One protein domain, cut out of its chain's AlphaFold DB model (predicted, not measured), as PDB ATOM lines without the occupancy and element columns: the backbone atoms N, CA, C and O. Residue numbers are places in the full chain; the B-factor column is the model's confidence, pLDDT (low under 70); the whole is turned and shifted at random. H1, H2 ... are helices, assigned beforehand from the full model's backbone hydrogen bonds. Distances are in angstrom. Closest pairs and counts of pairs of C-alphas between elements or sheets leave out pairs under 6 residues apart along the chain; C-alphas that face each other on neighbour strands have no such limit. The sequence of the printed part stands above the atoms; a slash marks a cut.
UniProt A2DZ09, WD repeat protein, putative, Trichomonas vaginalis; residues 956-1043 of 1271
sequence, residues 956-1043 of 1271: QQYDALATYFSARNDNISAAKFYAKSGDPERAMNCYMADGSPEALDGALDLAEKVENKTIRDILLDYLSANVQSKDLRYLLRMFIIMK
ATOM      1  N   GLN A 956     211.881 199.559 223.421       71.56
ATOM      2  CA  GLN A 956     212.094 199.600 221.972       71.56
ATOM      3  C   GLN A 956     210.945 198.940 221.198       71.56
ATOM      4  O   GLN A 956     210.533 199.462 220.168       71.56
ATOM      5  N   GLN A 957     210.388 197.835 221.710       70.25
ATOM      6  CA  GLN A 957     209.197 197.202 221.132       70.25
ATOM      7  C   GLN A 957     207.979 198.122 221.236       70.25
ATOM      8  O   GLN A 957     207.228 198.257 220.274       70.25
ATOM      9  N   TYR A 958     207.810 198.797 222.373       75.25
ATOM     10  CA  TYR A 958     206.729 199.756 222.561       75.25
ATOM     11  C   TYR A 958     206.890 201.017 221.735       75.25
ATOM     12  O   TYR A 958     205.890 201.516 221.242       75.25
ATOM     13  N   ASP A 959     208.110 201.502 221.524       78.25
ATOM     14  CA  ASP A 959     208.351 202.655 220.659       78.25
ATOM     15  C   ASP A 959     208.082 202.319 219.184       78.25
ATOM     16  O   ASP A 959     207.411 203.075 218.478       78.25
ATOM     17  N   ALA A 960     208.509 201.135 218.731       74.44
ATOM     18  CA  ALA A 960     208.226 200.640 217.385       74.44
ATOM     19  C   ALA A 960     206.716 200.440 217.150       74.44
ATOM     20  O   ALA A 960     206.191 200.859 216.118       74.44
ATOM     21  N   LEU A 961     206.001 199.874 218.132       75.69
ATOM     22  CA  LEU A 961     204.540 199.742 218.094       75.69
ATOM     23  C   LEU A 961     203.841 201.110 218.169       75.69
ATOM     24  O   LEU A 961     202.929 201.371 217.388       75.69
ATOM     25  N   ALA A 962     204.276 202.017 219.047       74.50
ATOM     26  CA  ALA A 962     203.690 203.350 219.199       74.50
ATOM     27  C   ALA A 962     203.830 204.179 217.921       74.50
ATOM     28  O   ALA A 962     202.873 204.812 217.486       74.50
ATOM     29  N   THR A 963     204.997 204.126 217.279       80.75
ATOM     30  CA  THR A 963     205.256 204.828 216.015       80.75
ATOM     31  C   THR A 963     204.421 204.240 214.875       80.75
ATOM     32  O   THR A 963     203.891 204.988 214.054       80.75
ATOM     33  N   TYR A 964     204.223 202.918 214.868       79.00
ATOM     34  CA  TYR A 964     203.333 202.239 213.925       79.00
ATOM     35  C   TYR A 964     201.859 202.656 214.092       79.00
ATOM     36  O   TYR A 964     201.202 202.979 213.101       79.00
ATOM     37  N   PHE A 965     201.339 202.703 215.326       77.88
ATOM     38  CA  PHE A 965     199.951 203.110 215.600       77.88
ATOM     39  C   PHE A 965     199.721 204.622 215.440       77.88
ATOM     40  O   PHE A 965     198.683 205.033 214.923       77.88
ATOM     41  N   SER A 966     200.712 205.444 215.792       77.31
ATOM     42  CA  SER A 966     200.711 206.899 215.582       77.31
ATOM     43  C   SER A 966     200.619 207.250 214.093       77.31
ATOM     44  O   SER A 966     199.803 208.079 213.695       77.31
ATOM     45  N   ALA A 967     201.342 206.522 213.231       78.00
ATOM     46  CA  ALA A 967     201.235 206.674 211.777       78.00
ATOM     47  C   ALA A 967     199.840 206.323 211.210       78.00
ATOM     48  O   ALA A 967     199.539 206.669 210.068       78.00
ATOM     49  N   ARG A 968     198.983 205.646 211.990       78.19
ATOM     50  CA  ARG A 968     197.614 205.249 211.620       78.19
ATOM     51  C   ARG A 968     196.511 206.105 212.267       78.19
ATOM     52  O   ARG A 968     195.343 205.768 212.096       78.19
ATOM     53  N   ASN A 969     196.846 207.210 212.944       71.81
ATOM     54  CA  ASN A 969     195.905 208.104 213.651       71.81
ATOM     55  C   ASN A 969     195.120 207.461 214.820       71.81
ATOM     56  O   ASN A 969     194.087 207.993 215.225       71.81
ATOM     57  N   ASP A 970     195.596 206.358 215.409       80.12
ATOM     58  CA  ASP A 970     195.020 205.827 216.655       80.12
ATOM     59  C   ASP A 970     195.719 206.456 217.874       80.12
ATOM     60  O   ASP A 970     196.691 205.919 218.411       80.12
ATOM     61  N   ASN A 971     195.226 207.626 218.292       78.81
ATOM     62  CA  ASN A 971     195.839 208.437 219.349       78.81
ATOM     63  C   ASN A 971     195.795 207.774 220.733       78.81
ATOM     64  O   ASN A 971     196.698 208.007 221.534       78.81
ATOM     65  N   ILE A 972     194.800 206.928 221.023       78.25
ATOM     66  CA  ILE A 972     194.659 206.272 222.333       78.25
ATOM     67  C   ILE A 972     195.649 205.111 222.446       78.25
ATOM     68  O   ILE A 972     196.362 205.000 223.448       78.25
ATOM     69  N   SER A 973     195.734 204.254 221.424       76.50
ATOM     70  CA  SER A 973     196.703 203.150 221.405       76.50
ATOM     71  C   SER A 973     198.131 203.684 221.310       76.50
ATOM     72  O   SER A 973     199.009 203.231 222.048       76.50
ATOM     73  N   ALA A 974     198.358 204.719 220.493       79.50
ATOM     74  CA  ALA A 974     199.642 205.407 220.420       79.50
ATOM     75  C   ALA A 974     200.026 206.043 221.767       79.50
ATOM     76  O   ALA A 974     201.148 205.834 222.219       79.50
ATOM     77  N   ALA A 975     199.113 206.736 222.463       78.56
ATOM     78  CA  ALA A 975     199.389 207.315 223.783       78.56
ATOM     79  C   ALA A 975     199.742 206.245 224.827       78.56
ATOM     80  O   ALA A 975     200.685 206.421 225.600       78.56
ATOM     81  N   LYS A 976     199.036 205.107 224.824       77.69
ATOM     82  CA  LYS A 976     199.316 203.973 225.720       77.69
ATOM     83  C   LYS A 976     200.691 203.361 225.458       77.69
ATOM     84  O   LYS A 976     201.412 203.071 226.412       77.69
ATOM     85  N   PHE A 977     201.076 203.181 224.194       81.25
ATOM     86  CA  PHE A 977     202.384 202.623 223.852       81.25
ATOM     87  C   PHE A 977     203.528 203.643 223.996       81.25
ATOM     88  O   PHE A 977     204.586 203.245 224.468       81.25
ATOM     89  N   TYR A 978     203.319 204.944 223.742       82.62
ATOM     90  CA  TYR A 978     204.302 206.000 224.051       82.62
ATOM     91  C   TYR A 978     204.520 206.168 225.563       82.62
ATOM     92  O   TYR A 978     205.651 206.318 226.029       82.62
ATOM     93  N   ALA A 979     203.455 206.051 226.364       73.38
ATOM     94  CA  ALA A 979     203.577 206.034 227.820       73.38
ATOM     95  C   ALA A 979     204.397 204.824 228.306       73.38
ATOM     96  O   ALA A 979     205.204 204.952 229.226       73.38
ATOM     97  N   LYS A 980     204.235 203.658 227.663       73.06
ATOM     98  CA  LYS A 980     205.009 202.439 227.961       73.06
ATOM     99  C   LYS A 980     206.436 202.458 227.396       73.06
ATOM    100  O   LYS A 980     207.327 201.867 228.006       73.06
ATOM    101  N   SER A 981     206.684 203.145 226.277       75.38
ATOM    102  CA  SER A 981     208.031 203.323 225.714       75.38
ATOM    103  C   SER A 981     208.880 204.304 226.531       75.38
ATOM    104  O   SER A 981     210.111 204.228 226.510       75.38
ATOM    105  N   GLY A 982     208.231 205.136 227.352       72.31
ATOM    106  CA  GLY A 982     208.871 206.067 228.277       72.31
ATOM    107  C   GLY A 982     208.977 207.492 227.742       72.31
ATOM    108  O   GLY A 982     209.853 208.221 228.203       72.31
ATOM    109  N   ASP A 983     208.107 207.881 226.803       80.12
ATOM    110  CA  ASP A 983     208.038 209.227 226.225       80.12
ATOM    111  C   ASP A 983     206.739 209.947 226.663       80.12
ATOM    112  O   ASP A 983     205.710 209.908 225.972       80.12
ATOM    113  N   PRO A 984     206.731 210.561 227.866       78.06
ATOM    114  CA  PRO A 984     205.517 211.089 228.483       78.06
ATOM    115  C   PRO A 984     205.013 212.380 227.830       78.06
ATOM    116  O   PRO A 984     203.833 212.689 227.954       78.06
ATOM    117  N   GLU A 985     205.867 213.127 227.125       80.62
ATOM    118  CA  GLU A 985     205.465 214.365 226.447       80.62
ATOM    119  C   GLU A 985     204.567 214.059 225.246       80.62
ATOM    120  O   GLU A 985     203.491 214.642 225.102       80.62
ATOM    121  N   ARG A 986     204.959 213.082 224.418       81.81
ATOM    122  CA  ARG A 986     204.141 212.632 223.282       81.81
ATOM    123  C   ARG A 986     202.862 211.951 223.744       81.81
ATOM    124  O   ARG A 986     201.802 212.236 223.198       81.81
ATOM    125  N   ALA A 987     202.946 211.124 224.787       81.38
ATOM    126  CA  ALA A 987     201.767 210.500 225.374       81.38
ATOM    127  C   ALA A 987     200.772 211.546 225.911       81.38
ATOM    128  O   ALA A 987     199.583 211.455 225.613       81.38
ATOM    129  N   MET A 988     201.247 212.571 226.634       81.50
ATOM    130  CA  MET A 988     200.382 213.629 227.167       81.50
ATOM    131  C   MET A 988     199.750 214.466 226.052       81.50
ATOM    132  O   MET A 988     198.562 214.767 226.113       81.50
ATOM    133  N   ASN A 989     200.504 214.790 225.000       82.19
ATOM    134  CA  ASN A 989     199.968 215.503 223.840       82.19
ATOM    135  C   ASN A 989     198.880 214.695 223.120       82.19
ATOM    136  O   ASN A 989     197.855 215.262 222.748       82.19
ATOM    137  N   CYS A 990     199.060 213.379 222.969       80.88
ATOM    138  CA  CYS A 990     198.040 212.503 222.394       80.88
ATOM    139  C   CYS A 990     196.783 212.411 223.280       80.88
ATOM    140  O   CYS A 990     195.678 212.447 222.743       80.88
ATOM    141  N   TYR A 991     196.923 212.361 224.613       83.00
ATOM    142  CA  TYR A 991     195.770 212.382 225.526       83.00
ATOM    143  C   TYR A 991     195.028 213.732 225.518       83.00
ATOM    144  O   TYR A 991     193.800 213.756 225.460       83.00
ATOM    145  N   MET A 992     195.748 214.859 225.520       79.50
ATOM    146  CA  MET A 992     195.140 216.199 225.465       79.50
ATOM    147  C   MET A 992     194.462 216.492 224.121       79.50
ATOM    148  O   MET A 992     193.471 217.219 224.086       79.50
ATOM    149  N   ALA A 993     194.984 215.936 223.022       76.75
ATOM    150  CA  ALA A 993     194.394 216.081 221.694       76.75
ATOM    151  C   ALA A 993     193.050 215.346 221.549       76.75
ATOM    152  O   ALA A 993     192.219 215.774 220.751       76.75
ATOM    153  N   ASP A 994     192.834 214.264 222.305       78.44
ATOM    154  CA  ASP A 994     191.576 213.509 222.307       78.44
ATOM    155  C   ASP A 994     190.512 214.148 223.219       78.44
ATOM    156  O   ASP A 994     189.377 214.368 222.798       78.44
ATOM    157  N   GLY A 995     190.879 214.505 224.458       68.06
ATOM    158  CA  GLY A 995     190.021 215.270 225.376       68.06
ATOM    159  C   GLY A 995     188.785 214.536 225.923       68.06
ATOM    160  O   GLY A 995     187.961 215.156 226.598       68.06
ATOM    161  N   SER A 996     188.630 213.234 225.664       76.94
ATOM    162  CA  SER A 996     187.563 212.411 226.252       76.94
ATOM    163  C   SER A 996     187.783 212.160 227.757       76.94
ATOM    164  O   SER A 996     188.911 212.268 228.242       76.94
ATOM    165  N   PRO A 997     186.746 211.778 228.536       72.19
ATOM    166  CA  PRO A 997     186.908 211.428 229.954       72.19
ATOM    167  C   PRO A 997     187.948 210.320 230.178       72.19
ATOM    168  O   PRO A 997     188.735 210.391 231.116       72.19
ATOM    169  N   GLU A 998     188.000 209.342 229.268       73.06
ATOM    170  CA  GLU A 998     188.963 208.234 229.288       73.06
ATOM    171  C   GLU A 998     190.396 208.718 229.019       73.06
ATOM    172  O   GLU A 998     191.346 208.240 229.644       73.06
ATOM    173  N   ALA A 999     190.563 209.711 228.138       77.50
ATOM    174  CA  ALA A 999     191.847 210.360 227.903       77.50
ATOM    175  C   ALA A 999     192.271 211.276 229.067       77.50
ATOM    176  O   ALA A 999     193.459 211.332 229.379       77.50
ATOM    177  N   LEU A1000     191.333 211.949 229.748       78.38
ATOM    178  CA  LEU A1000     191.610 212.797 230.917       78.38
ATOM    179  C   LEU A1000     192.006 211.984 232.154       78.38
ATOM    180  O   LEU A1000     192.941 212.366 232.857       78.38
ATOM    181  N   ASP A1001     191.352 210.846 232.394       76.94
ATOM    182  CA  ASP A1001     191.765 209.904 233.438       76.94
ATOM    183  C   ASP A1001     193.149 209.311 233.116       76.94
ATOM    184  O   ASP A1001     194.031 209.293 233.979       76.94
ATOM    185  N   GLY A1002     193.392 208.938 231.852       76.88
ATOM    186  CA  GLY A1002     194.710 208.504 231.377       76.88
ATOM    187  C   GLY A1002     195.802 209.575 231.525       76.88
ATOM    188  O   GLY A1002     196.931 209.257 231.908       76.88
ATOM    189  N   ALA A1003     195.467 210.846 231.287       79.25
ATOM    190  CA  ALA A1003     196.360 211.989 231.466       79.25
ATOM    191  C   ALA A1003     196.675 212.263 232.946       79.25
ATOM    192  O   ALA A1003     197.831 212.514 233.289       79.25
ATOM    193  N   LEU A1004     195.682 212.172 233.839       78.69
ATOM    194  CA  LEU A1004     195.879 212.334 235.284       78.69
ATOM    195  C   LEU A1004     196.728 211.204 235.874       78.69
ATOM    196  O   LEU A1004     197.635 211.477 236.658       78.69
ATOM    197  N   ASP A1005     196.504 209.960 235.451       78.81
ATOM    198  CA  ASP A1005     197.320 208.819 235.873       78.81
ATOM    199  C   ASP A1005     198.765 208.924 235.348       78.81
ATOM    200  O   ASP A1005     199.718 208.548 236.040       78.81
ATOM    201  N   LEU A1006     198.957 209.461 234.136       80.94
ATOM    202  CA  LEU A1006     200.285 209.761 233.597       80.94
ATOM    203  C   LEU A1006     200.967 210.887 234.392       80.94
ATOM    204  O   LEU A1006     202.143 210.764 234.734       80.94
ATOM    205  N   ALA A1007     200.236 211.950 234.737       77.69
ATOM    206  CA  ALA A1007     200.736 213.053 235.556       77.69
ATOM    207  C   ALA A1007     201.074 212.615 236.990       77.69
ATOM    208  O   ALA A1007     202.042 213.110 237.569       77.69
ATOM    209  N   GLU A1008     200.334 211.664 237.561       76.62
ATOM    210  CA  GLU A1008     200.625 211.068 238.868       76.62
ATOM    211  C   GLU A1008     201.921 210.241 238.827       76.62
ATOM    212  O   GLU A1008     202.795 210.420 239.677       76.62
ATOM    213  N   LYS A1009     202.097 209.407 237.790       73.50
ATOM    214  CA  LYS A1009     203.275 208.534 237.617       73.50
ATOM    215  C   LYS A1009     204.551 209.277 237.218       73.50
ATOM    216  O   LYS A1009     205.641 208.834 237.571       73.50
ATOM    217  N   VAL A1010     204.437 210.373 236.467       75.56
ATOM    218  CA  VAL A1010     205.582 211.123 235.932       75.56
ATOM    219  C   VAL A1010     205.738 212.439 236.686       75.56
ATOM    220  O   VAL A1010     204.926 213.353 236.556       75.56
ATOM    221  N   GLU A1011     206.818 212.574 237.459       67.00
ATOM    222  CA  GLU A1011     207.134 213.777 238.249       67.00
ATOM    223  C   GLU A1011     207.721 214.930 237.409       67.00
ATOM    224  O   GLU A1011     208.614 215.650 237.853       67.00
ATOM    225  N   ASN A1012     207.234 215.128 236.181       78.00
ATOM    226  CA  ASN A1012     207.674 216.237 235.341       78.00
ATOM    227  C   ASN A1012     206.785 217.468 235.565       78.00
ATOM    228  O   ASN A1012     205.593 217.461 235.249       78.00
ATOM    229  N   LYS A1013     207.380 218.535 236.108       76.88
ATOM    230  CA  LYS A1013     206.674 219.768 236.466       76.88
ATOM    231  C   LYS A1013     206.044 220.458 235.253       76.88
ATOM    232  O   LYS A1013     204.906 220.889 235.356       76.88
ATOM    233  N   THR A1014     206.719 220.504 234.104       80.12
ATOM    234  CA  THR A1014     206.185 221.174 232.902       80.12
ATOM    235  C   THR A1014     204.933 220.484 232.374       80.12
ATOM    236  O   THR A1014     203.951 221.147 232.070       80.12
ATOM    237  N   ILE A1015     204.934 219.150 232.329       78.69
ATOM    238  CA  ILE A1015     203.783 218.350 231.890       78.69
ATOM    239  C   ILE A1015     202.595 218.540 232.847       78.69
ATOM    240  O   ILE A1015     201.454 218.663 232.405       78.69
ATOM    241  N   ARG A1016     202.860 218.595 234.160       81.06
ATOM    242  CA  ARG A1016     201.831 218.844 235.180       81.06
ATOM    243  C   ARG A1016     201.268 220.262 235.098       81.06
ATOM    244  O   ARG A1016     200.057 220.411 235.178       81.06
ATOM    245  N   ASP A1017     202.112 221.269 234.896       81.50
ATOM    246  CA  ASP A1017     201.676 222.661 234.746       81.50
ATOM    247  C   ASP A1017     200.810 222.822 233.479       81.50
ATOM    248  O   ASP A1017     199.736 223.408 233.548       81.50
ATOM    249  N   ILE A1018     201.188 222.190 232.358       81.94
ATOM    250  CA  ILE A1018     200.387 222.184 231.117       81.94
ATOM    251  C   ILE A1018     199.020 221.517 231.334       81.94
ATOM    252  O   ILE A1018     197.997 222.034 230.881       81.94
ATOM    253  N   LEU A1019     198.975 220.385 232.046       80.81
ATOM    254  CA  LEU A1019     197.712 219.718 232.369       80.81
ATOM    255  C   LEU A1019     196.863 220.551 233.345       80.81
ATOM    256  O   LEU A1019     195.642 220.577 233.210       80.81
ATOM    257  N   LEU A1020     197.477 221.254 234.302       81.06
ATOM    258  CA  LEU A1020     196.772 222.155 235.217       81.06
ATOM    259  C   LEU A1020     196.183 223.359 234.471       81.06
ATOM    260  O   LEU A1020     195.030 223.711 234.715       81.06
ATOM    261  N   ASP A1021     196.929 223.963 233.550       81.50
ATOM    262  CA  ASP A1021     196.444 225.054 232.702       81.50
ATOM    263  C   ASP A1021     195.279 224.574 231.826       81.50
ATOM    264  O   ASP A1021     194.241 225.231 231.742       81.50
ATOM    265  N   TYR A1022     195.393 223.373 231.254       81.31
ATOM    266  CA  TYR A1022     194.314 222.757 230.487       81.31
ATOM    267  C   TYR A1022     193.063 222.491 231.342       81.31
ATOM    268  O   TYR A1022     191.952 222.833 230.936       81.31
ATOM    269  N   LEU A1023     193.219 221.910 232.536       77.00
ATOM    270  CA  LEU A1023     192.102 221.626 233.441       77.00
ATOM    271  C   LEU A1023     191.485 222.921 233.984       77.00
ATOM    272  O   LEU A1023     190.270 223.050 234.024       77.00
ATOM    273  N   SER A1024     192.282 223.917 234.359       75.81
ATOM    274  CA  SER A1024     191.766 225.193 234.868       75.81
ATOM    275  C   SER A1024     191.027 226.010 233.802       75.81
ATOM    276  O   SER A1024     190.047 226.678 234.134       75.81
ATOM    277  N   ALA A1025     191.433 225.913 232.530       75.44
ATOM    278  CA  ALA A1025     190.760 226.571 231.412       75.44
ATOM    279  C   ALA A1025     189.466 225.860 230.972       75.44
ATOM    280  O   ALA A1025     188.516 226.530 230.565       75.44
ATOM    281  N   ASN A1026     189.414 224.524 231.054       68.06
ATOM    282  CA  ASN A1026     188.340 223.726 230.447       68.06
ATOM    283  C   ASN A1026     187.341 223.099 231.448       68.06
ATOM    284  O   ASN A1026     186.294 222.608 231.025       68.06
ATOM    285  N   VAL A1027     187.606 223.115 232.760       65.25
ATOM    286  CA  VAL A1027     186.749 222.474 233.783       65.25
ATOM    287  C   VAL A1027     185.624 223.409 234.259       65.25
ATOM    288  O   VAL A1027     185.868 224.460 234.853       65.25
ATOM    289  N   GLN A1028     184.361 223.002 234.066       61.12
ATOM    290  CA  GLN A1028     183.177 223.689 234.614       61.12
ATOM    291  C   GLN A1028     182.911 223.314 236.088       61.12
ATOM    292  O   GLN A1028     183.466 222.355 236.623       61.12
ATOM    293  N   SER A1029     182.009 224.038 236.768       57.41
ATOM    294  CA  SER A1029     181.726 223.910 238.215       57.41
ATOM    295  C   SER A1029     181.323 222.510 238.711       57.41
ATOM    296  O   SER A1029     181.409 222.257 239.911       57.41
ATOM    297  N   LYS A1030     180.917 221.590 237.827       57.34
ATOM    298  CA  LYS A1030     180.577 220.196 238.171       57.34
ATOM    299  C   LYS A1030     181.776 219.237 238.168       57.34
ATOM    300  O   LYS A1030     181.701 218.178 238.788       57.34
ATOM    301  N   ASP A1031     182.895 219.640 237.572       65.25
ATOM    302  CA  ASP A1031     184.064 218.786 237.326       65.25
ATOM    303  C   ASP A1031     185.267 219.146 238.216       65.25
ATOM    304  O   ASP A1031     186.387 218.672 238.027       65.25
ATOM    305  N   LEU A1032     185.009 219.907 239.288       73.25
ATOM    306  CA  LEU A1032     185.977 220.309 240.319       73.25
ATOM    307  C   LEU A1032     186.704 219.138 240.999       73.25
ATOM    308  O   LEU A1032     187.689 219.358 241.697       73.25
ATOM    309  N   ARG A1033     186.239 217.901 240.795       75.44
ATOM    310  CA  ARG A1033     186.887 216.671 241.270       75.44
ATOM    311  C   ARG A1033     188.211 216.395 240.556       75.44
ATOM    312  O   ARG A1033     189.169 216.024 241.227       75.44
ATOM    313  N   TYR A1034     188.295 216.632 239.246       79.88
ATOM    314  CA  TYR A1034     189.548 216.483 238.493       79.88
ATOM    315  C   TYR A1034     190.570 217.536 238.921       79.88
ATOM    316  O   TYR A1034     191.744 217.235 239.117       79.88
ATOM    317  N   LEU A1035     190.090 218.754 239.172       79.50
ATOM    318  CA  LEU A1035     190.899 219.877 239.632       79.50
ATOM    319  C   LEU A1035     191.377 219.674 241.086       79.50
ATOM    320  O   LEU A1035     192.545 219.902 241.390       79.50
ATOM    321  N   LEU A1036     190.522 219.133 241.965       79.69
ATOM    322  CA  LEU A1036     190.906 218.692 243.311       79.69
ATOM    323  C   LEU A1036     191.969 217.581 243.262       79.69
ATOM    324  O   LEU A1036     192.970 217.673 243.969       79.69
ATOM    325  N   ARG A1037     191.785 216.555 242.416       79.25
ATOM    326  CA  ARG A1037     192.765 215.468 242.245       79.25
ATOM    327  C   ARG A1037     194.100 216.006 241.721       79.25
ATOM    328  O   ARG A1037     195.144 215.612 242.232       79.25
ATOM    329  N   MET A1038     194.074 216.966 240.796       82.62
ATOM    330  CA  MET A1038     195.281 217.616 240.283       82.62
ATOM    331  C   MET A1038     196.017 218.431 241.357       82.62
ATOM    332  O   MET A1038     197.230 218.293 241.490       82.62
ATOM    333  N   PHE A1039     195.314 219.211 242.187       82.94
ATOM    334  CA  PHE A1039     195.945 219.932 243.302       82.94
ATOM    335  C   PHE A1039     196.584 218.994 244.331       82.94
ATOM    336  O   PHE A1039     197.657 219.299 244.851       82.94
ATOM    337  N   ILE A1040     195.984 217.827 244.575       79.19
ATOM    338  CA  ILE A1040     196.583 216.788 245.424       79.19
ATOM    339  C   ILE A1040     197.860 216.229 244.769       79.19
ATOM    340  O   ILE A1040     198.893 216.160 245.436       79.19
ATOM    341  N   ILE A1041     197.834 215.910 243.467       78.94
ATOM    342  CA  ILE A1041     199.014 215.437 242.708       78.94
ATOM    343  C   ILE A1041     200.137 216.491 242.713       78.94
ATOM    344  O   ILE A1041     201.313 216.160 242.890       78.94
ATOM    345  N   MET A1042     199.790 217.773 242.579       78.44
ATOM    346  CA  MET A1042     200.731 218.899 242.634       78.44
ATOM    347  C   MET A1042     201.151 219.293 244.057       78.44
ATOM    348  O   MET A1042     202.001 220.169 244.212       78.44
ATOM    349  N   LYS A1043     200.599 218.645 245.093       78.50
ATOM    350  CA  LYS A1043     200.832 218.960 246.516       78.50
ATOM    351  C   LYS A1043     200.458 220.407 246.891       78.50
ATOM    352  O   LYS A1043     200.990 220.967 247.850       78.50
TER     353      LYS A1043
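Overview. This is residues 956 to 1043 of the 1271 residues of the protein "WD repeat protein, putative" of Trichomonas vaginalis (UniProt A2DZ09). Six helices stand side by side in a zigzag that makes an elongated slab, the chain folding back at each turn so that each helix runs against the one before. H2, H4 and H6 form one row and H3 and H5 a second row set into its gaps, while H1 packs on H2 and closes one end of the slab; H6 is at the other end. The stack is well packed from H1 to H3, but its contacts are fewer among H4, H5 and H6. The printed part has 88 residues with six named helices, H1 to H6 in chain order, and no named strand; its class is all helix. The whole is compact, with a radius of gyration of the C-alphas of 13.1 A, and spans 39 by 23 by 15 A.

Arrangement. The longest helix is H5, residues 1013 to 1026. With its residues 1015 to 1019 alone it touches residues 1003 to 1007 of H4, residues 997 to 1009; the closest C-alphas, those of Ala 1007 and Arg 1016, are 5.9 A apart. These two run opposite ways at a shallow tilt of 29 degrees. With residues 1020 to 1024 alone H5 also touches H6, residues 1032 to 1041, where the C-alphas of Leu 1023 and Leu 1035 come closest at 6.5 A; the two run opposite ways at a shallow tilt of 12 degrees. H4 is the hub, touching three helices. H4 and H6 run the same way and only just touch, with 3 pairs of C-alphas within 8 A, H4 with residues 1004 to 1008 alone; the closest C-alphas, those of Glu 1008 and Ile 1041, are 6.0 A apart. H4 touches H3, residues 984 to 994, with the C-alphas of Tyr 991 and Ala 999 closest at 5.0 A; they run opposite ways at a shallow tilt of 18 degrees. H3 and H5 are close but not clearly touching, the C-alphas of Glu 985 and Ile 1015 coming closest at 7.0 A. H3 touches H2, residues 971 to 981, through 18 pairs of C-alphas within 8 A; the closest are those of Ala 975 and Ala 987, at 4.3 A. H2 in turn touches H1, residues 956 to 966, through 23 such pairs, with the C-alphas of Ala 962 and Ala 974 closest at 4.7 A. H1 is apart from H3, H4, H5 and H6. H2 to H6 form an up and down bundle, helices side by side with each running against the one before it, and each two helices that follow each other from H1 to H6 make a helical hairpin. In all six helices every O i to N i+4 pair is within hydrogen-bond range.

Along the chain. H5 is 19.7 A from first to last C-alpha, from C-alpha 1013 at (206.674, 219.768, 236.466) to C-alpha 1026. H4 measures 18.3 A, H3 15.4 A, H2 14.7 A and H6 14.1 A. H1 begins at C-alpha 956 at (212.094, 199.600, 221.972) and is 15.0 A long. H6 ends at C-alpha 1041 at (199.014, 215.437, 242.708).

Size, cuts and confidence. The two C-alphas farthest apart are those of Gln 956 and Ser 1029, at 42.2 A. The printed part has no cut, and the five links between the helices are tight. The mean pLDDT of the printed part is 76.8; residues 995, 1011 and 1026 to 1031 are under 70, of which 1026 belongs to H5.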